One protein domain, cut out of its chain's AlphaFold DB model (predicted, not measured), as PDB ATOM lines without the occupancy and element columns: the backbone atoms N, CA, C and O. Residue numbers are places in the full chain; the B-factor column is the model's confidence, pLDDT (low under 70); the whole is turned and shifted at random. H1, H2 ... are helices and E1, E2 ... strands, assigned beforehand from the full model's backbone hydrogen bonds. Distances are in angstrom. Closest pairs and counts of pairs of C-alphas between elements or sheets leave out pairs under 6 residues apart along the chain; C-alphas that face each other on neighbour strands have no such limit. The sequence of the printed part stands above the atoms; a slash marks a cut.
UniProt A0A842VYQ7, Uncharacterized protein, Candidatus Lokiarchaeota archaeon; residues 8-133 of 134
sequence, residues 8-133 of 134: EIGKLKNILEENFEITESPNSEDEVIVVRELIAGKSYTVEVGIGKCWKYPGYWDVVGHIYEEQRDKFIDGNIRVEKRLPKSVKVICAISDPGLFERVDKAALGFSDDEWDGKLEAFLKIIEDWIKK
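Overview. This is residues 8 to 133 of the 134 residues of an uncharacterized protein of Candidatus Lokiarchaeota archaeon (UniProt A0A842VYQ7). A five-stranded antiparallel sheet is folded back on itself into two leaves, E4 and E3 facing E1 and E5 with E2 as the hinge. H1 and H2 pack on one face of it, and H4 lies between them, side by side with H1; little H3 is near H2. The 126 printed residues hold H1, then E1 to E5, then H2, H3 and H4; the sheet's order is E4, E3, E2, E1, E5, the class mixed. The whole is compact, radius of gyration of the C-alphas 13.8 A, spanning 37 by 33 by 26 A.

Along the chain. Find E1, residues 31 to 40, starting at C-alpha 31 (-13.381, -10.844, -32.883) and running 29.0 A. E2, 43 to 56, covers 29.8 A and bends by 100 degrees at residue 52; next come E3, 59 to 68, E4, 73 to 82, and E5, 89 to 95. Look for H1 at 8 to 19, 16.2 A, H2 at 100 to 109, H3 at 113 to 116, and H4 at 120 to 131, 16.8 A, ending at C-alpha 131 (-19.631, -2.043, -42.855).

Arrangement. E1 to E4 form a meander, each strand the antiparallel neighbour of the one before; look at N 34 and O 49, 2.8 A, N 54 and O 61, 2.8 A, and N 66 and O 75, 2.8 A. E5 is the antiparallel neighbour of E1, with N 35 and O 92 within hydrogen-bond range at 2.8 A. H1 is on the sheet at a height of 9.6 A, H2 on the same face at 9.1 A; H3 and H4 only graze it. H4 touches H1, C-alphas of Leu 12 and Leu 124 closest at 6.5 A, a shallow tilt of 15 degrees, the same way. H4 touches H2, C-alphas of Val 104 and Ile 126 closest at 6.9 A, a steep tilt of 41 degrees, opposite ways. Every O i to N i+4 pair is within hydrogen-bond range in H1, H2 and H4; H3 is too short for one.

Size, cuts and confidence. The C-alphas of Gly 41 and Lys 133 are farthest apart, 41.0 A. The printed part has no cut; the link from H1 to E1 is long, and pLDDT is under 70 at residues 109 to 118.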
ATOM      1  N   GLU A   8     -26.100   7.339 -28.827       86.81
ATOM      2  CA  GLU A   8     -25.073   6.581 -29.543       86.81
ATOM      3  C   GLU A   8     -25.121   5.085 -29.210       86.81
ATOM      4  O   GLU A   8     -24.911   4.253 -30.085       86.81
ATOM      5  N   ILE A   9     -25.464   4.721 -27.973       88.12
ATOM      6  CA  ILE A   9     -25.577   3.316 -27.552       88.12
ATOM      7  C   ILE A   9     -26.756   2.636 -28.244       88.12
ATOM      8  O   ILE A   9     -26.644   1.497 -28.690       88.12
ATOM      9  N   GLY A  10     -27.886   3.338 -28.370       89.44
ATOM     10  CA  GLY A  10     -29.030   2.837 -29.130       89.44
ATOM     11  C   GLY A  10     -28.674   2.643 -30.603       89.44
ATOM     12  O   GLY A  10     -28.963   1.595 -31.172       89.44
ATOM     13  N   LYS A  11     -27.971   3.619 -31.190       91.31
ATOM     14  CA  LYS A  11     -27.481   3.535 -32.570       91.31
ATOM     15  C   LYS A  11     -26.514   2.364 -32.767       91.31
ATOM     16  O   LYS A  11     -26.675   1.621 -33.728       91.31
ATOM     17  N   LEU A  12     -25.564   2.169 -31.848       92.44
ATOM     18  CA  LEU A  12     -24.632   1.041 -31.877       92.44
ATOM     19  C   LEU A  12     -25.390  -0.282 -31.897       92.44
ATOM     20  O   LEU A  12     -25.160  -1.095 -32.779       92.44
ATOM     21  N   LYS A  13     -26.314  -0.485 -30.952       93.69
ATOM     22  CA  LYS A  13     -27.077  -1.737 -30.852       93.69
ATOM     23  C   LYS A  13     -27.839  -2.045 -32.140       93.69
ATOM     24  O   LYS A  13     -27.748  -3.168 -32.615       93.69
ATOM     25  N   ASN A  14     -28.498  -1.046 -32.729       94.56
ATOM     26  CA  ASN A  14     -29.189  -1.220 -34.006       94.56
ATOM     27  C   ASN A  14     -28.212  -1.618 -35.125       94.56
ATOM     28  O   ASN A  14     -28.474  -2.569 -35.848       94.56
ATOM     29  N   ILE A  15     -27.061  -0.940 -35.234       93.88
ATOM     30  CA  ILE A  15     -26.026  -1.284 -36.222       93.88
ATOM     31  C   ILE A  15     -25.559  -2.733 -36.040       93.88
ATOM     32  O   ILE A  15     -25.433  -3.454 -37.029       93.88
ATOM     33  N   LEU A  16     -25.318  -3.158 -34.797       94.81
ATOM     34  CA  LEU A  16     -24.886  -4.520 -34.492       94.81
ATOM     35  C   LEU A  16     -25.938  -5.552 -34.907       94.81
ATOM     36  O   LEU A  16     -25.609  -6.507 -35.599       94.81
ATOM     37  N   GLU A  17     -27.197  -5.341 -34.525       94.88
ATOM     38  CA  GLU A  17     -28.302  -6.256 -34.835       94.88
ATOM     39  C   GLU A  17     -28.624  -6.328 -36.339       94.88
ATOM     40  O   GLU A  17     -29.080  -7.366 -36.813       94.88
ATOM     41  N   GLU A  18     -28.392  -5.249 -37.095       95.00
ATOM     42  CA  GLU A  18     -28.677  -5.184 -38.535       95.00
ATOM     43  C   GLU A  18     -27.547  -5.734 -39.420       95.00
ATOM     44  O   GLU A  18     -27.828  -6.189 -40.528       95.00
ATOM     45  N   ASN A  19     -26.287  -5.676 -38.969       94.50
ATOM     46  CA  ASN A  19     -25.123  -5.914 -39.839       94.50
ATOM     47  C   ASN A  19     -24.214  -7.063 -39.386       94.50
ATOM     48  O   ASN A  19     -23.347  -7.466 -40.155       94.50
ATOM     49  N   PHE A  20     -24.382  -7.589 -38.173       94.50
ATOM     50  CA  PHE A  20     -23.498  -8.616 -37.619       94.50
ATOM     51  C   PHE A  20     -24.277  -9.833 -37.114       94.50
ATOM     52  O   PHE A  20     -25.464  -9.759 -36.788       94.50
ATOM     53  N   GLU A  21     -23.591 -10.973 -37.003       96.19
ATOM     54  CA  GLU A  21     -24.155 -12.159 -36.362       96.19
ATOM     55  C   GLU A  21     -24.198 -11.965 -34.841       96.19
ATOM     56  O   GLU A  21     -23.160 -11.843 -34.186       96.19
ATOM     57  N   ILE A  22     -25.403 -11.971 -34.263       96.75
ATOM     58  CA  ILE A  22     -25.592 -11.893 -32.812       96.75
ATOM     59  C   ILE A  22     -25.570 -13.294 -32.196       96.75
ATOM     60  O   ILE A  22     -26.357 -14.164 -32.568       96.75
ATOM     61  N   THR A  23     -24.718 -13.494 -31.191       94.44
ATOM     62  CA  THR A  23     -24.567 -14.774 -30.490       94.44
ATOM     63  C   THR A  23     -24.521 -14.592 -28.977       94.44
ATOM     64  O   THR A  23     -24.013 -13.607 -28.460       94.44
ATOM     65  N   GLU A  24     -25.008 -15.571 -28.219       91.50
ATOM     66  CA  GLU A  24     -24.816 -15.615 -26.758       91.50
ATOM     67  C   GLU A  24     -23.557 -16.406 -26.360       91.50
ATOM     68  O   GLU A  24     -23.172 -16.466 -25.188       91.50
ATOM     69  N   SER A  25     -22.935 -17.072 -27.333       90.75
ATOM     70  CA  SER A  25     -21.921 -18.098 -27.115       90.75
ATOM     71  C   SER A  25     -20.851 -18.026 -28.212       90.75
ATOM     72  O   SER A  25     -20.689 -19.004 -28.953       90.75
ATOM     73  N   PRO A  26     -20.101 -16.909 -28.298       94.69
ATOM     74  CA  PRO A  26     -18.980 -16.786 -29.228       94.69
ATOM     75  C   PRO A  26     -17.947 -17.901 -29.004       94.69
ATOM     76  O   PRO A  26     -17.894 -18.536 -27.933       94.69
ATOM     77  N   ASN A  27     -17.155 -18.195 -30.028       96.00
ATOM     78  CA  ASN A  27     -16.020 -19.103 -29.932       96.00
ATOM     79  C   ASN A  27     -14.794 -18.360 -29.394       96.00
ATOM     80  O   ASN A  27     -14.778 -17.137 -29.270       96.00
ATOM     81  N   SER A  28     -13.776 -19.120 -28.995       96.12
ATOM     82  CA  SER A  28     -12.486 -18.518 -28.662       96.12
ATOM     83  C   SER A  28     -11.834 -17.973 -29.928       96.12
ATOM     84  O   SER A  28     -11.957 -18.581 -30.985       96.12
ATOM     85  N   GLU A  29     -11.109 -16.871 -29.774       94.69
ATOM     86  CA  GLU A  29     -10.415 -16.113 -30.819       94.69
ATOM     87  C   GLU A  29     -11.311 -15.335 -31.792       94.69
ATOM     88  O   GLU A  29     -10.775 -14.523 -32.545       94.69
ATOM     89  N   ASP A  30     -12.640 -15.488 -31.719       96.38
ATOM     90  CA  ASP A  30     -13.579 -14.634 -32.453       96.38
ATOM     91  C   ASP A  30     -13.336 -13.158 -32.093       96.38
ATOM     92  O   ASP A  30     -13.211 -12.804 -30.914       96.38
ATOM     93  N   GLU A  31     -13.294 -12.286 -33.101       96.62
ATOM     94  CA  GLU A  31     -13.381 -10.844 -32.883       96.62
ATOM     95  C   GLU A  31     -14.845 -10.479 -32.646       96.62
ATOM     96  O   GLU A  31     -15.733 -10.888 -33.396       96.62
ATOM     97  N   VAL A  32     -15.111  -9.757 -31.560       97.19
ATOM     98  CA  VAL A  32     -16.476  -9.450 -31.140       97.19
ATOM     99  C   VAL A  32     -16.621  -8.005 -30.696       97.19
ATOM    100  O   VAL A  32     -15.704  -7.409 -30.122       97.19
ATOM    101  N   ILE A  33     -17.826  -7.475 -30.897       96.69
ATOM    102  CA  ILE A  33     -18.309  -6.256 -30.253       96.69
ATOM    103  C   ILE A  33     -19.376  -6.658 -29.237       96.69
ATOM    104  O   ILE A  33     -20.376  -7.290 -29.574       96.69
ATOM    105  N   VAL A  34     -19.182  -6.262 -27.987       96.56
ATOM    106  CA  VAL A  34     -20.108  -6.525 -26.890       96.56
ATOM    107  C   VAL A  34     -20.679  -5.235 -26.356       96.56
ATOM    108  O   VAL A  34     -19.945  -4.307 -26.043       96.56
ATOM    109  N   VAL A  35     -21.993  -5.211 -26.168       95.94
ATOM    110  CA  VAL A  35     -22.694  -4.176 -25.412       95.94
ATOM    111  C   VAL A  35     -23.297  -4.831 -24.179       95.94
ATOM    112  O   VAL A  35     -24.180  -5.682 -24.295       95.94
ATOM    113  N   ARG A  36     -22.831  -4.440 -22.992       95.06
ATOM    114  CA  ARG A  36     -23.305  -4.942 -21.700       95.06
ATOM    115  C   ARG A  36     -24.005  -3.827 -20.935       95.06
ATOM    116  O   ARG A  36     -23.386  -2.860 -20.512       95.06
ATOM    117  N   GLU A  37     -25.305  -3.980 -20.725       93.06
ATOM    118  CA  GLU A  37     -26.139  -3.027 -19.993       93.06
ATOM    119  C   GLU A  37     -26.463  -3.578 -18.602       93.06
ATOM    120  O   GLU A  37     -26.937  -4.710 -18.467       93.06
ATOM    121  N   LEU A  38     -26.275  -2.766 -17.563       91.25
ATOM    122  CA  LEU A  38     -26.690  -3.066 -16.195       91.25
ATOM    123  C   LEU A  38     -27.817  -2.118 -15.768       91.25
ATOM    124  O   LEU A  38     -27.666  -0.898 -15.762       91.25
ATOM    125  N   ILE A  39     -28.944  -2.701 -15.360       87.88
ATOM    126  CA  ILE A  39     -30.146  -2.000 -14.900       87.88
ATOM    127  C   ILE A  39     -30.354  -2.306 -13.415       87.88
ATOM    128  O   ILE A  39     -30.842  -3.375 -13.045       87.88
ATOM    129  N   ALA A  40     -30.022  -1.351 -12.551       84.06
ATOM    130  CA  ALA A  40     -30.160  -1.475 -11.103       84.06
ATOM    131  C   ALA A  40     -31.167  -0.443 -10.573       84.06
ATOM    132  O   ALA A  40     -30.825   0.691 -10.235       84.06
ATOM    133  N   GLY A  41     -32.445  -0.827 -10.509       80.56
ATOM    134  CA  GLY A  41     -33.521   0.062 -10.062       80.56
ATOM    135  C   GLY A  41     -33.714   1.252 -11.008       80.56
ATOM    136  O   GLY A  41     -34.241   1.087 -12.105       80.56
ATOM    137  N   LYS A  42     -33.313   2.456 -10.572       78.06
ATOM    138  CA  LYS A  42     -33.321   3.682 -11.398       78.06
ATOM    139  C   LYS A  42     -31.978   3.964 -12.084       78.06
ATOM    140  O   LYS A  42     -31.913   4.880 -12.899       78.06
ATOM    141  N   SER A  43     -30.934   3.208 -11.752       80.25
ATOM    142  CA  SER A  43     -29.603   3.357 -12.337       80.25
ATOM    143  C   SER A  43     -29.472   2.500 -13.591       80.25
ATOM    144  O   SER A  43     -29.919   1.351 -13.619       80.25
ATOM    145  N   TYR A  44     -28.845   3.074 -14.611       84.94
ATOM    146  CA  TYR A  44     -28.474   2.418 -15.857       84.94
ATOM    147  C   TYR A  44     -27.008   2.740 -16.129       84.94
ATOM    148  O   TYR A  44     -26.607   3.894 -15.967       84.94
ATOM    149  N   THR A  45     -26.235   1.725 -16.492       89.31
ATOM    150  CA  THR A  45     -24.848   1.867 -16.941       89.31
ATOM    151  C   THR A  45     -24.602   0.919 -18.095       89.31
ATOM    152  O   THR A  45     -25.068  -0.226 -18.049       89.31
ATOM    153  N   VAL A  46     -23.830   1.355 -19.081       91.31
ATOM    154  CA  VAL A  46     -23.399   0.503 -20.191       91.31
ATOM    155  C   VAL A  46     -21.880   0.420 -20.301       91.31
ATOM    156  O   VAL A  46     -21.160   1.394 -20.068       91.31
ATOM    157  N   GLU A  47     -21.418  -0.767 -20.671       93.25
ATOM    158  CA  GLU A  47     -20.055  -1.055 -21.096       93.25
ATOM    159  C   GLU A  47     -20.099  -1.525 -22.550       93.25
ATOM    160  O   GLU A  47     -20.961  -2.331 -22.920       93.25
ATOM    161  N   VAL A  48     -19.184  -1.027 -23.377       93.94
ATOM    162  CA  VAL A  48     -19.025  -1.485 -24.760       93.94
ATOM    163  C   VAL A  48     -17.608  -1.997 -24.935       93.94
ATOM    164  O   VAL A  48     -16.668  -1.243 -24.734       93.94
ATOM    165  N   GLY A  49     -17.446  -3.262 -25.297       93.25
ATOM    166  CA  GLY A  49     -16.142  -3.867 -25.541       93.25
ATOM    167  C   GLY A  49     -15.966  -4.210 -27.005       93.25
ATOM    168  O   GLY A  49     -16.888  -4.742 -27.615       93.25
ATOM    169  N   ILE A  50     -14.781  -3.967 -27.550       94.69
ATOM    170  CA  ILE A  50     -14.345  -4.578 -28.803       94.69
ATOM    171  C   ILE A  50     -13.025  -5.299 -28.581       94.69
ATOM    172  O   ILE A  50     -12.106  -4.758 -27.965       94.69
ATOM    173  N   GLY A  51     -12.929  -6.533 -29.058       95.31
ATOM    174  CA  GLY A  51     -11.743  -7.329 -28.801       95.31
ATOM    175  C   GLY A  51     -11.870  -8.772 -29.228       95.31
ATOM    176  O   GLY A  51     -12.808  -9.158 -29.924       95.31
ATOM    177  N   LYS A  52     -10.914  -9.573 -28.767       96.50
ATOM    178  CA  LYS A  52     -10.921 -11.021 -28.969       96.50
ATOM    179  C   LYS A  52     -11.660 -11.712 -27.836       96.50
ATOM    180  O   LYS A  52     -11.436 -11.409 -26.661       96.50
ATOM    181  N   CYS A  53     -12.507 -12.662 -28.193       97.06
ATOM    182  CA  CYS A  53     -13.218 -13.509 -27.258       97.06
ATOM    183  C   CYS A  53     -12.336 -14.670 -26.775       97.06
ATOM    184  O   CYS A  53     -11.647 -15.321 -27.556       97.06
ATOM    185  N   TRP A  54     -12.413 -14.993 -25.488       96.81
ATOM    186  CA  TRP A  54     -11.841 -16.198 -24.897       96.81
ATOM    187  C   TRP A  54     -12.919 -16.944 -24.122       96.81
ATOM    188  O   TRP A  54     -13.444 -16.459 -23.116       96.81
ATOM    189  N   LYS A  55     -13.272 -18.137 -24.603       95.69
ATOM    190  CA  LYS A  55     -14.344 -18.948 -24.032       95.69
ATOM    191  C   LYS A  55     -13.814 -19.892 -22.960       95.69
ATOM    192  O   LYS A  55     -12.892 -20.670 -23.202       95.69
ATOM    193  N   TYR A  56     -14.471 -19.895 -21.804       94.06
ATOM    194  CA  TYR A  56     -14.144 -20.752 -20.670       94.06
ATOM    195  C   TYR A  56     -15.362 -21.573 -20.215       94.06
ATOM    196  O   TYR A  56     -16.511 -21.289 -20.579       94.06
ATOM    197  N   PRO A  57     -15.162 -22.618 -19.391       93.69
ATOM    198  CA  PRO A  57     -16.273 -23.300 -18.742       93.69
ATOM    199  C   PRO A  57     -17.048 -22.343 -17.820       93.69
ATOM    200  O   PRO A  57     -16.612 -22.034 -16.715       93.69
ATOM    201  N   GLY A  58     -18.223 -21.895 -18.266       91.94
ATOM    202  CA  GLY A  58     -19.164 -21.106 -17.458       91.94
ATOM    203  C   GLY A  58     -19.198 -19.605 -17.749       91.94
ATOM    204  O   GLY A  58     -20.174 -18.970 -17.362       91.94
ATOM    205  N   TYR A  59     -18.226 -19.067 -18.481       95.00
ATOM    206  CA  TYR A  59     -18.174 -17.660 -18.889       95.00
ATOM    207  C   TYR A  59     -17.314 -17.492 -20.146       95.00
ATOM    208  O   TYR A  59     -16.613 -18.417 -20.563       95.00
ATOM    209  N   TRP A  60     -17.351 -16.312 -20.743       96.31
ATOM    210  CA  TRP A  60     -16.407 -15.894 -21.772       96.31
ATOM    211  C   TRP A  60     -15.968 -14.451 -21.512       96.31
ATOM    212  O   TRP A  60     -16.720 -13.665 -20.933       96.31
ATOM    213  N   ASP A  61     -14.729 -14.138 -21.881       96.44
ATOM    214  CA  ASP A  61     -14.123 -12.818 -21.707       96.44
ATOM    215  C   ASP A  61     -13.876 -12.190 -23.085       96.44
ATOM    216  O   ASP A  61     -13.322 -12.841 -23.966       96.44
ATOM    217  N   VAL A  62     -14.249 -10.925 -23.270       96.50
ATOM    218  CA  VAL A  62     -13.761 -10.103 -24.392       96.50
ATOM    219  C   VAL A  62     -12.588  -9.306 -23.894       96.50
ATOM    220  O   VAL A  62     -12.767  -8.527 -22.965       96.50
ATOM    221  N   VAL A  63     -11.420  -9.481 -24.498       95.31
ATOM    222  CA  VAL A  63     -10.197  -8.755 -24.141       95.31
ATOM    223  C   VAL A  63      -9.869  -7.765 -25.253       95.31
ATOM    224  O   VAL A  63      -9.714  -8.173 -26.407       95.31
ATOM    225  N   GLY A  64      -9.767  -6.483 -24.908       92.94
ATOM    226  CA  GLY A  64      -9.518  -5.399 -25.857       92.94
ATOM    227  C   GLY A  64      -9.894  -4.031 -25.286       92.94
ATOM    228  O   GLY A  64      -9.658  -3.763 -24.108       92.94
ATOM    229  N   HIS A  65     -10.506  -3.192 -26.121       91.31
ATOM    230  CA  HIS A  65     -10.878  -1.812 -25.797       91.31
ATOM    231  C   HIS A  65     -12.285  -1.749 -25.214       91.31
ATOM    232  O   HIS A  65     -13.252  -2.130 -25.879       91.31
ATOM    233  N   ILE A  66     -12.407  -1.252 -23.984       91.81
ATOM    234  CA  ILE A  66     -13.659  -1.202 -23.224       91.81
ATOM    235  C   ILE A  66     -14.056   0.245 -22.947       91.81
ATOM    236  O   ILE A  66     -13.387   0.940 -22.192       91.81
ATOM    237  N   TYR A  67     -15.171   0.691 -23.511       90.75
ATOM    238  CA  TYR A  67     -15.821   1.943 -23.146       90.75
ATOM    239  C   TYR A  67     -16.677   1.770 -21.892       90.75
ATOM    240  O   TYR A  67     -17.593   0.946 -21.871       90.75
ATOM    241  N   GLU A  68     -16.419   2.589 -20.874       88.00
ATOM    242  CA  GLU A  68     -17.196   2.651 -19.634       88.00
ATOM    243  C   GLU A  68     -18.018   3.949 -19.583       88.00
ATOM    244  O   GLU A  68     -17.462   5.035 -19.402       88.00
ATOM    245  N   GLU A  69     -19.353   3.868 -19.651       85.62
ATOM    246  CA  GLU A  69     -20.221   5.065 -19.686       85.62
ATOM    247  C   GLU A  69     -20.039   5.985 -18.467       85.62
ATOM    248  O   GLU A  69     -20.132   7.203 -18.590       85.62
ATOM    249  N   GLN A  70     -19.756   5.428 -17.285       82.56
ATOM    250  CA  GLN A  70     -19.571   6.226 -16.066       82.56
ATOM    251  C   GLN A  70     -18.326   7.114 -16.103       82.56
ATOM    252  O   GLN A  70     -18.304   8.153 -15.444       82.56
ATOM    253  N   ARG A  71     -17.287   6.674 -16.815       81.00
ATOM    254  CA  ARG A  71     -16.026   7.408 -16.953       81.00
ATOM    255  C   ARG A  71     -15.931   8.144 -18.284       81.00
ATOM    256  O   ARG A  71     -15.037   8.963 -18.431       81.00
ATOM    257  N   ASP A  72     -16.852   7.844 -19.200       81.62
ATOM    258  CA  ASP A  72     -16.908   8.353 -20.565       81.62
ATOM    259  C   ASP A  72     -15.567   8.199 -21.286       81.62
ATOM    260  O   ASP A  72     -15.030   9.151 -21.833       81.62
ATOM    261  N   LYS A  73     -14.984   6.999 -21.233       81.94
ATOM    262  CA  LYS A  73     -13.685   6.717 -21.847       81.94
ATOM    263  C   LYS A  73     -13.526   5.257 -22.205       81.94
ATOM    264  O   LYS A  73     -14.189   4.399 -21.618       81.94
ATOM    265  N   PHE A  74     -12.606   5.001 -23.122       85.50
ATOM    266  CA  PHE A  74     -12.116   3.667 -23.421       85.50
ATOM    267  C   PHE A  74     -10.886   3.337 -22.570       85.50
ATOM    268  O   PHE A  74     -10.049   4.196 -22.304       85.50
ATOM    269  N   ILE A  75     -10.789   2.086 -22.140       86.44
ATOM    270  CA  ILE A  75      -9.634   1.533 -21.435       86.44
ATOM    271  C   ILE A  75      -9.280   0.168 -22.018       86.44
ATOM    272  O   ILE A  75     -10.168  -0.578 -22.432       86.44
ATOM    273  N   ASP A  76      -8.000  -0.187 -21.975       89.69
ATOM    274  CA  ASP A  76      -7.594  -1.575 -22.168       89.69
ATOM    275  C   ASP A  76      -8.110  -2.417 -21.001       89.69
ATOM    276  O   ASP A  76      -7.919  -2.084 -19.825       89.69
ATOM    277  N   GLY A  77      -8.769  -3.526 -21.312       91.69
ATOM    278  CA  GLY A  77      -9.311  -4.394 -20.283       91.69
ATOM    279  C   GLY A  77     -10.080  -5.571 -20.844       91.69
ATOM    280  O   GLY A  77      -9.851  -6.031 -21.965       91.69
ATOM    281  N   ASN A  78     -10.996  -6.086 -20.027       94.81
ATOM    282  CA  ASN A  78     -11.874  -7.157 -20.447       94.81
ATOM    283  C   ASN A  78     -13.300  -7.004 -19.918       94.81
ATOM    284  O   ASN A  78     -13.511  -6.614 -18.771       94.81
ATOM    285  N   ILE A  79     -14.281  -7.386 -20.739       95.25
ATOM    286  CA  ILE A  79     -15.661  -7.604 -20.294       95.25
ATOM    287  C   ILE A  79     -15.859  -9.100 -20.101       95.25
ATOM    288  O   ILE A  79     -15.772  -9.874 -21.053       95.25
ATOM    289  N   ARG A  80     -16.184  -9.496 -18.869       95.88
ATOM    290  CA  ARG A  80     -16.623 -10.856 -18.558       95.88
ATOM    291  C   ARG A  80     -18.124 -11.004 -18.732       95.88
ATOM    292  O   ARG A  80     -18.904 -10.262 -18.127       95.88
ATOM    293  N   VAL A  81     -18.530 -12.034 -19.463       95.38
ATOM    294  CA  VAL A  81     -19.930 -12.431 -19.601       95.38
ATOM    295  C   VAL A  81     -20.117 -13.851 -19.079       95.38
ATOM    296  O   VAL A  81     -19.652 -14.837 -19.645       95.38
ATOM    297  N   GLU A  82     -20.822 -13.948 -17.955       94.38
ATOM    298  CA  GLU A  82     -21.208 -15.219 -17.347       94.38
ATOM    299  C   GLU A  82     -22.279 -15.920 -18.191       94.38
ATOM    300  O   GLU A  82     -23.204 -15.284 -18.694       94.38
ATOM    301  N   LYS A  83     -22.246 -17.255 -18.254       88.19
ATOM    302  CA  LYS A  83     -23.274 -18.061 -18.942       88.19
ATOM    303  C   LYS A  83     -24.678 -17.838 -18.371       88.19
ATOM    304  O   LYS A  83     -25.676 -18.061 -19.050       88.19
ATOM    305  N   ARG A  84     -24.767 -17.477 -17.089       90.56
ATOM    306  CA  ARG A  84     -26.027 -17.181 -16.401       90.56
ATOM    307  C   ARG A  84     -25.997 -15.751 -15.894       90.56
ATOM    308  O   ARG A  84     -25.453 -15.478 -14.828       90.56
ATOM    309  N   LEU A  85     -26.618 -14.859 -16.654       89.44
ATOM    310  CA  LEU A  85     -26.738 -13.456 -16.289       89.44
ATOM    311  C   LEU A  85     -27.964 -13.221 -15.392       89.44
ATOM    312  O   LEU A  85     -29.011 -13.850 -15.579       89.44
ATOM    313  N   PRO A  86     -27.872 -12.309 -14.410       90.31
ATOM    314  CA  PRO A  86     -29.045 -11.854 -13.679       90.31
ATOM    315  C   PRO A  86     -29.981 -11.074 -14.615       90.31
ATOM    316  O   PRO A  86     -29.534 -10.432 -15.558       90.31
ATOM    317  N   LYS A  87     -31.288 -11.048 -14.312       87.94
ATOM    318  CA  LYS A  87     -32.306 -10.336 -15.124       87.94
ATOM    319  C   LYS A  87     -32.039  -8.834 -15.302       87.94
ATOM    320  O   LYS A  87     -32.619  -8.211 -16.187       87.94
ATOM    321  N   SER A  88     -31.230  -8.250 -14.423       90.44
ATOM    322  CA  SER A  88     -30.796  -6.855 -14.472       90.44
ATOM    323  C   SER A  88     -29.705  -6.592 -15.508       90.44
ATOM    324  O   SER A  88     -29.416  -5.427 -15.764       90.44
ATOM    325  N   VAL A  89     -29.088  -7.627 -16.077       92.56
ATOM    326  CA  VAL A  89     -28.015  -7.495 -17.063       92.56
ATOM    327  C   VAL A  89     -28.527  -7.928 -18.428       92.56
ATOM    328  O   VAL A  89     -29.121  -8.997 -18.568       92.56
ATOM    329  N   LYS A  90     -28.284  -7.092 -19.434       93.12
ATOM    330  CA  LYS A  90     -28.512  -7.417 -20.843       93.12
ATOM    331  C   LYS A  90     -27.185  -7.387 -21.573       93.12
ATOM    332  O   LYS A  90     -26.357  -6.524 -21.297       93.12
ATOM    333  N   VAL A  91     -26.996  -8.325 -22.488       95.12
ATOM    334  CA  VAL A  91     -25.790  -8.415 -23.303       95.12
ATOM    335  C   VAL A  91     -26.206  -8.608 -24.750       95.12
ATOM    336  O   VAL A  91     -27.060  -9.444 -25.034       95.12
ATOM    337  N   ILE A  92     -25.597  -7.832 -25.636       96.06
ATOM    338  CA  ILE A  92     -25.542  -8.107 -27.069       96.06
ATOM    339  C   ILE A  92     -24.085  -8.413 -27.379       96.06
ATOM    340  O   ILE A  92     -23.205  -7.664 -26.961       96.06
ATOM    341  N   CYS A  93     -23.833  -9.513 -28.077       97.00
ATOM    342  CA  CYS A  93     -22.513  -9.867 -28.573       97.00
ATOM    343  C   CYS A  93     -22.632 -10.124 -30.069       97.00
ATOM    344  O   CYS A  93     -23.380 -11.007 -30.487       97.00
ATOM    345  N   ALA A  94     -21.941  -9.301 -30.843       97.38
ATOM    346  CA  ALA A  94     -21.875  -9.360 -32.289       97.38
ATOM    347  C   ALA A  94     -20.510  -9.916 -32.696       97.38
ATOM    348  O   ALA A  94     -19.490  -9.372 -32.270       97.38
ATOM    349  N   ILE A  95     -20.489 -10.973 -33.504       96.94
ATOM    350  CA  ILE A  95     -19.258 -11.471 -34.126       96.94
ATOM    351  C   ILE A  95     -18.919 -10.546 -35.288       96.94
ATOM    352  O   ILE A  95     -19.764 -10.317 -36.152       96.94
ATOM    353  N   SER A  96     -17.700 -10.017 -35.302       94.00
ATOM    354  CA  SER A  96     -17.172  -9.232 -36.414       94.00
ATOM    355  C   SER A  96     -16.237 -10.052 -37.284       94.00
ATOM    356  O   SER A  96     -15.591 -10.991 -36.816       94.00
ATOM    357  N   ASP A  97     -16.090  -9.630 -38.538       90.62
ATOM    358  CA  ASP A  97     -15.047 -10.163 -39.405       90.62
ATOM    359  C   ASP A  97     -13.644  -9.878 -38.840       90.62
ATOM    360  O   ASP A  97     -13.432  -8.850 -38.182       90.62
ATOM    361  N   PRO A  98     -12.663 -10.759 -39.110       91.25
ATOM    362  CA  PRO A  98     -11.290 -10.559 -38.666       91.25
ATOM    363  C   PRO A  98     -10.693  -9.228 -39.143       91.25
ATOM    364  O   PRO A  98     -10.797  -8.864 -40.317       91.25
ATOM    365  N   GLY A  99      -9.986  -8.535 -38.250       90.44
ATOM    366  CA  GLY A  99      -9.281  -7.284 -38.537       90.44
ATOM    367  C   GLY A  99     -10.035  -6.015 -38.138       90.44
ATOM    368  O   GLY A  99      -9.432  -4.934 -38.140       90.44
ATOM    369  N   LEU A 100     -11.309  -6.107 -37.740       89.88
ATOM    370  CA  LEU A 100     -12.026  -4.957 -37.189       89.88
ATOM    371  C   LEU A 100     -11.392  -4.498 -35.870       89.88
ATOM    372  O   LEU A 100     -11.202  -3.295 -35.672       89.88
ATOM    373  N   PHE A 101     -10.999  -5.432 -35.000       89.56
ATOM    374  CA  PHE A 101     -10.321  -5.098 -33.750       89.56
ATOM    375  C   PHE A 101      -8.996  -4.370 -34.007       89.56
ATOM    376  O   PHE A 101      -8.764  -3.311 -33.432       89.56
ATOM    377  N   GLU A 102      -8.169  -4.865 -34.935       88.62
ATOM    378  CA  GLU A 102      -6.909  -4.204 -35.315       88.62
ATOM    379  C   GLU A 102      -7.153  -2.795 -35.882       88.62
ATOM    380  O   GLU A 102      -6.370  -1.873 -35.646       88.62
ATOM    381  N   ARG A 103      -8.247  -2.593 -36.625       88.06
ATOM    382  CA  ARG A 103      -8.613  -1.270 -37.143       88.06
ATOM    383  C   ARG A 103      -8.996  -0.306 -36.025       88.06
ATOM    384  O   ARG A 103      -8.601   0.858 -36.097       88.06
ATOM    385  N   VAL A 104      -9.750  -0.765 -35.027       87.06
ATOM    386  CA  VAL A 104     -10.075   0.061 -33.855       87.06
ATOM    387  C   VAL A 104      -8.823   0.349 -33.035       87.06
ATOM    388  O   VAL A 104      -8.609   1.501 -32.679       87.06
ATOM    389  N   ASP A 105      -7.961  -0.642 -32.824       83.56
ATOM    390  CA  ASP A 105      -6.700  -0.485 -32.093       83.56
ATOM    391  C   ASP A 105      -5.771   0.544 -32.763       83.56
ATOM    392  O   ASP A 105      -5.322   1.501 -32.139       83.56
ATOM    393  N   LYS A 106      -5.583   0.450 -34.086       82.25
ATOM    394  CA  LYS A 106      -4.834   1.456 -34.860       82.25
ATOM    395  C   LYS A 106      -5.460   2.842 -34.800       82.25
ATOM    396  O   LYS A 106      -4.732   3.832 -34.806       82.25
ATOM    397  N   ALA A 107      -6.790   2.921 -34.808       79.44
ATOM    398  CA  ALA A 107      -7.471   4.198 -34.671       79.44
ATOM    399  C   ALA A 107      -7.211   4.787 -33.282       79.44
ATOM    400  O   ALA A 107      -6.843   5.955 -33.213       79.44
ATOM    401  N   ALA A 108      -7.306   3.980 -32.220       75.81
ATOM    402  CA  ALA A 108      -7.007   4.376 -30.847       75.81
ATOM    403  C   ALA A 108      -5.567   4.903 -30.705       75.81
ATOM    404  O   ALA A 108      -5.377   5.975 -30.144       75.81
ATOM    405  N   LEU A 109      -4.577   4.240 -31.317       68.25
ATOM    406  CA  LEU A 109      -3.176   4.704 -31.352       68.25
ATOM    407  C   LEU A 109      -2.972   6.038 -32.093       68.25
ATOM    408  O   LEU A 109      -1.960   6.710 -31.899       68.25
ATOM    409  N   GLY A 110      -3.886   6.392 -32.999       62.91
ATOM    410  CA  GLY A 110      -3.867   7.654 -33.741       62.91
ATOM    411  C   GLY A 110      -4.460   8.834 -32.971       62.91
ATOM    412  O   GLY A 110      -4.349   9.968 -33.438       62.91
ATOM    413  N   PHE A 111      -5.081   8.576 -31.822       64.06
ATOM    414  CA  PHE A 111      -5.573   9.584 -30.895       64.06
ATOM    415  C   PHE A 111      -4.568   9.732 -29.748       64.06
ATOM    416  O   PHE A 111      -3.987   8.754 -29.286       64.06
ATOM    417  N   SER A 112      -4.338  10.958 -29.277       58.22
ATOM    418  CA  SER A 112      -3.741  11.136 -27.946       58.22
ATOM    419  C   SER A 112      -4.642  10.501 -26.874       58.22
ATOM    420  O   SER A 112      -5.841  10.346 -27.102       58.22
ATOM    421  N   ASP A 113      -4.095  10.141 -25.709       55.47
ATOM    422  CA  ASP A 113      -4.880   9.547 -24.608       55.47
ATOM    423  C   ASP A 113      -6.124  10.406 -24.268       55.47
ATOM    424  O   ASP A 113      -7.213   9.877 -24.059       55.47
ATOM    425  N   ASP A 114      -5.995  11.737 -24.355       54.97
ATOM    426  CA  ASP A 114      -7.078  12.715 -24.154       54.97
ATOM    427  C   ASP A 114      -8.116  12.743 -25.298       54.97
ATOM    428  O   ASP A 114      -9.217  13.279 -25.159       54.97
ATOM    429  N   GLU A 115      -7.772  12.215 -26.471       55.84
ATOM    430  CA  GLU A 115      -8.616  12.203 -27.660       55.84
ATOM    431  C   GLU A 115      -9.430  10.918 -27.815       55.84
ATOM    432  O   GLU A 115     -10.356  10.916 -28.621       55.84
ATOM    433  N   TRP A 116      -9.122   9.834 -27.112       64.69
ATOM    434  CA  TRP A 116      -9.974   8.637 -27.098       64.69
ATOM    435  C   TRP A 116     -10.995   8.668 -25.945       64.69
ATOM    436  O   TRP A 116     -12.028   7.991 -25.995       64.69
ATOM    437  N   ASP A 117     -10.772   9.547 -24.963       57.00
ATOM    438  CA  ASP A 117     -11.752   9.935 -23.953       57.00
ATOM    439  C   ASP A 117     -13.010  10.538 -24.616       57.00
ATOM    440  O   ASP A 117     -12.961  11.438 -25.455       57.00
ATOM    441  N   GLY A 118     -14.180  10.014 -24.261       56.78
ATOM    442  CA  GLY A 118     -15.486  10.552 -24.650       56.78
ATOM    443  C   GLY A 118     -15.965  10.233 -26.067       56.78
ATOM    444  O   GLY A 118     -17.067  10.642 -26.442       56.78
ATOM    445  N   LYS A 119     -15.196   9.498 -26.881       72.62
ATOM    446  CA  LYS A 119     -15.482   9.349 -28.320       72.62
ATOM    447  C   LYS A 119     -16.204   8.060 -28.717       72.62
ATOM    448  O   LYS A 119     -15.855   7.425 -29.714       72.62
ATOM    449  N   LEU A 120     -17.295   7.722 -28.030       82.69
ATOM    450  CA  LEU A 120     -18.212   6.676 -28.509       82.69
ATOM    451  C   LEU A 120     -18.700   6.952 -29.951       82.69
ATOM    452  O   LEU A 120     -18.881   6.024 -30.734       82.69
ATOM    453  N   GLU A 121     -18.835   8.224 -30.342       84.12
ATOM    454  CA  GLU A 121     -19.132   8.620 -31.726       84.12
ATOM    455  C   GLU A 121     -18.019   8.261 -32.726       84.12
ATOM    456  O   GLU A 121     -18.313   7.840 -33.845       84.12
ATOM    457  N   ALA A 122     -16.742   8.405 -32.352       82.56
ATOM    458  CA  ALA A 122     -15.636   8.026 -33.234       82.56
ATOM    459  C   ALA A 122     -15.565   6.506 -33.388       82.56
ATOM    460  O   ALA A 122     -15.385   6.015 -34.502       82.56
ATOM    461  N   PHE A 123     -15.784   5.771 -32.295       87.88
ATOM    462  CA  PHE A 123     -15.927   4.318 -32.329       87.88
ATOM    463  C   PHE A 123     -17.060   3.879 -33.267       87.88
ATOM    464  O   PHE A 123     -16.841   3.068 -34.166       87.88
ATOM    465  N   LEU A 124     -18.245   4.482 -33.130       89.19
ATOM    466  CA  LEU A 124     -19.376   4.254 -34.033       89.19
ATOM    467  C   LEU A 124     -19.009   4.496 -35.495       89.19
ATOM    468  O   LEU A 124     -19.319   3.673 -36.351       89.19
ATOM    469  N   LYS A 125     -18.324   5.606 -35.784       88.50
ATOM    470  CA  LYS A 125     -17.898   5.933 -37.143       88.50
ATOM    471  C   LYS A 125     -16.950   4.878 -37.715       88.50
ATOM    472  O   LYS A 125     -17.062   4.547 -38.890       88.50
ATOM    473  N   ILE A 126     -16.044   4.323 -36.906       89.12
ATOM    474  CA  ILE A 126     -15.141   3.250 -37.354       89.12
ATOM    475  C   ILE A 126     -15.934   2.000 -37.746       89.12
ATOM    476  O   ILE A 126     -15.624   1.408 -38.779       89.12
ATOM    477  N   ILE A 127     -16.960   1.633 -36.971       90.75
ATOM    478  CA  ILE A 127     -17.850   0.507 -37.295       90.75
ATOM    479  C   ILE A 127     -18.639   0.794 -38.576       90.75
ATOM    480  O   ILE A 127     -18.677  -0.037 -39.478       90.75
ATOM    481  N   GLU A 128     -19.228   1.983 -38.710       90.94
ATOM    482  CA  GLU A 128     -19.954   2.367 -39.929       90.94
ATOM    483  C   GLU A 128     -19.050   2.350 -41.171       90.94
ATOM    484  O   GLU A 128     -19.463   1.917 -42.245       90.94
ATOM    485  N   ASP A 129     -17.804   2.805 -41.037       89.81
ATOM    486  CA  ASP A 129     -16.800   2.778 -42.102       89.81
ATOM    487  C   ASP A 129     -16.181   1.380 -42.311       89.81
ATOM    488  O   ASP A 129     -15.391   1.192 -43.244       89.81
ATOM    489  N   TRP A 130     -16.445   0.416 -41.425       89.62
ATOM    490  CA  TRP A 130     -16.147  -1.002 -41.640       89.62
ATOM    491  C   TRP A 130     -17.212  -1.620 -42.528       89.62
ATOM    492  O   TRP A 130     -16.883  -2.073 -43.616       89.62
ATOM    493  N   ILE A 131     -18.479  -1.488 -42.133       89.50
ATOM    494  CA  ILE A 131     -19.631  -2.043 -42.855       89.50
ATOM    495  C   ILE A 131     -19.677  -1.560 -44.311       89.50
ATOM    496  O   ILE A 131     -19.998  -2.325 -45.203       89.50
ATOM    497  N   LYS A 132     -19.332  -0.292 -44.578       85.94
ATOM    498  CA  LYS A 132     -19.340   0.273 -45.944       85.94
ATOM    499  C   LYS A 132     -18.217  -0.225 -46.863       85.94
ATOM    500  O   LYS A 132     -18.193   0.179 -48.027       85.94
ATOM    501  N   LYS A 133     -17.206  -0.923 -46.335       70.25
ATOM    502  CA  LYS A 133     -16.083  -1.426 -47.141       70.25
ATOM    503  C   LYS A 133     -16.357  -2.799 -47.757       70.25
ATOM    504  O   LYS A 133     -15.623  -3.145 -48.682       70.25
TER     505      LYS A 133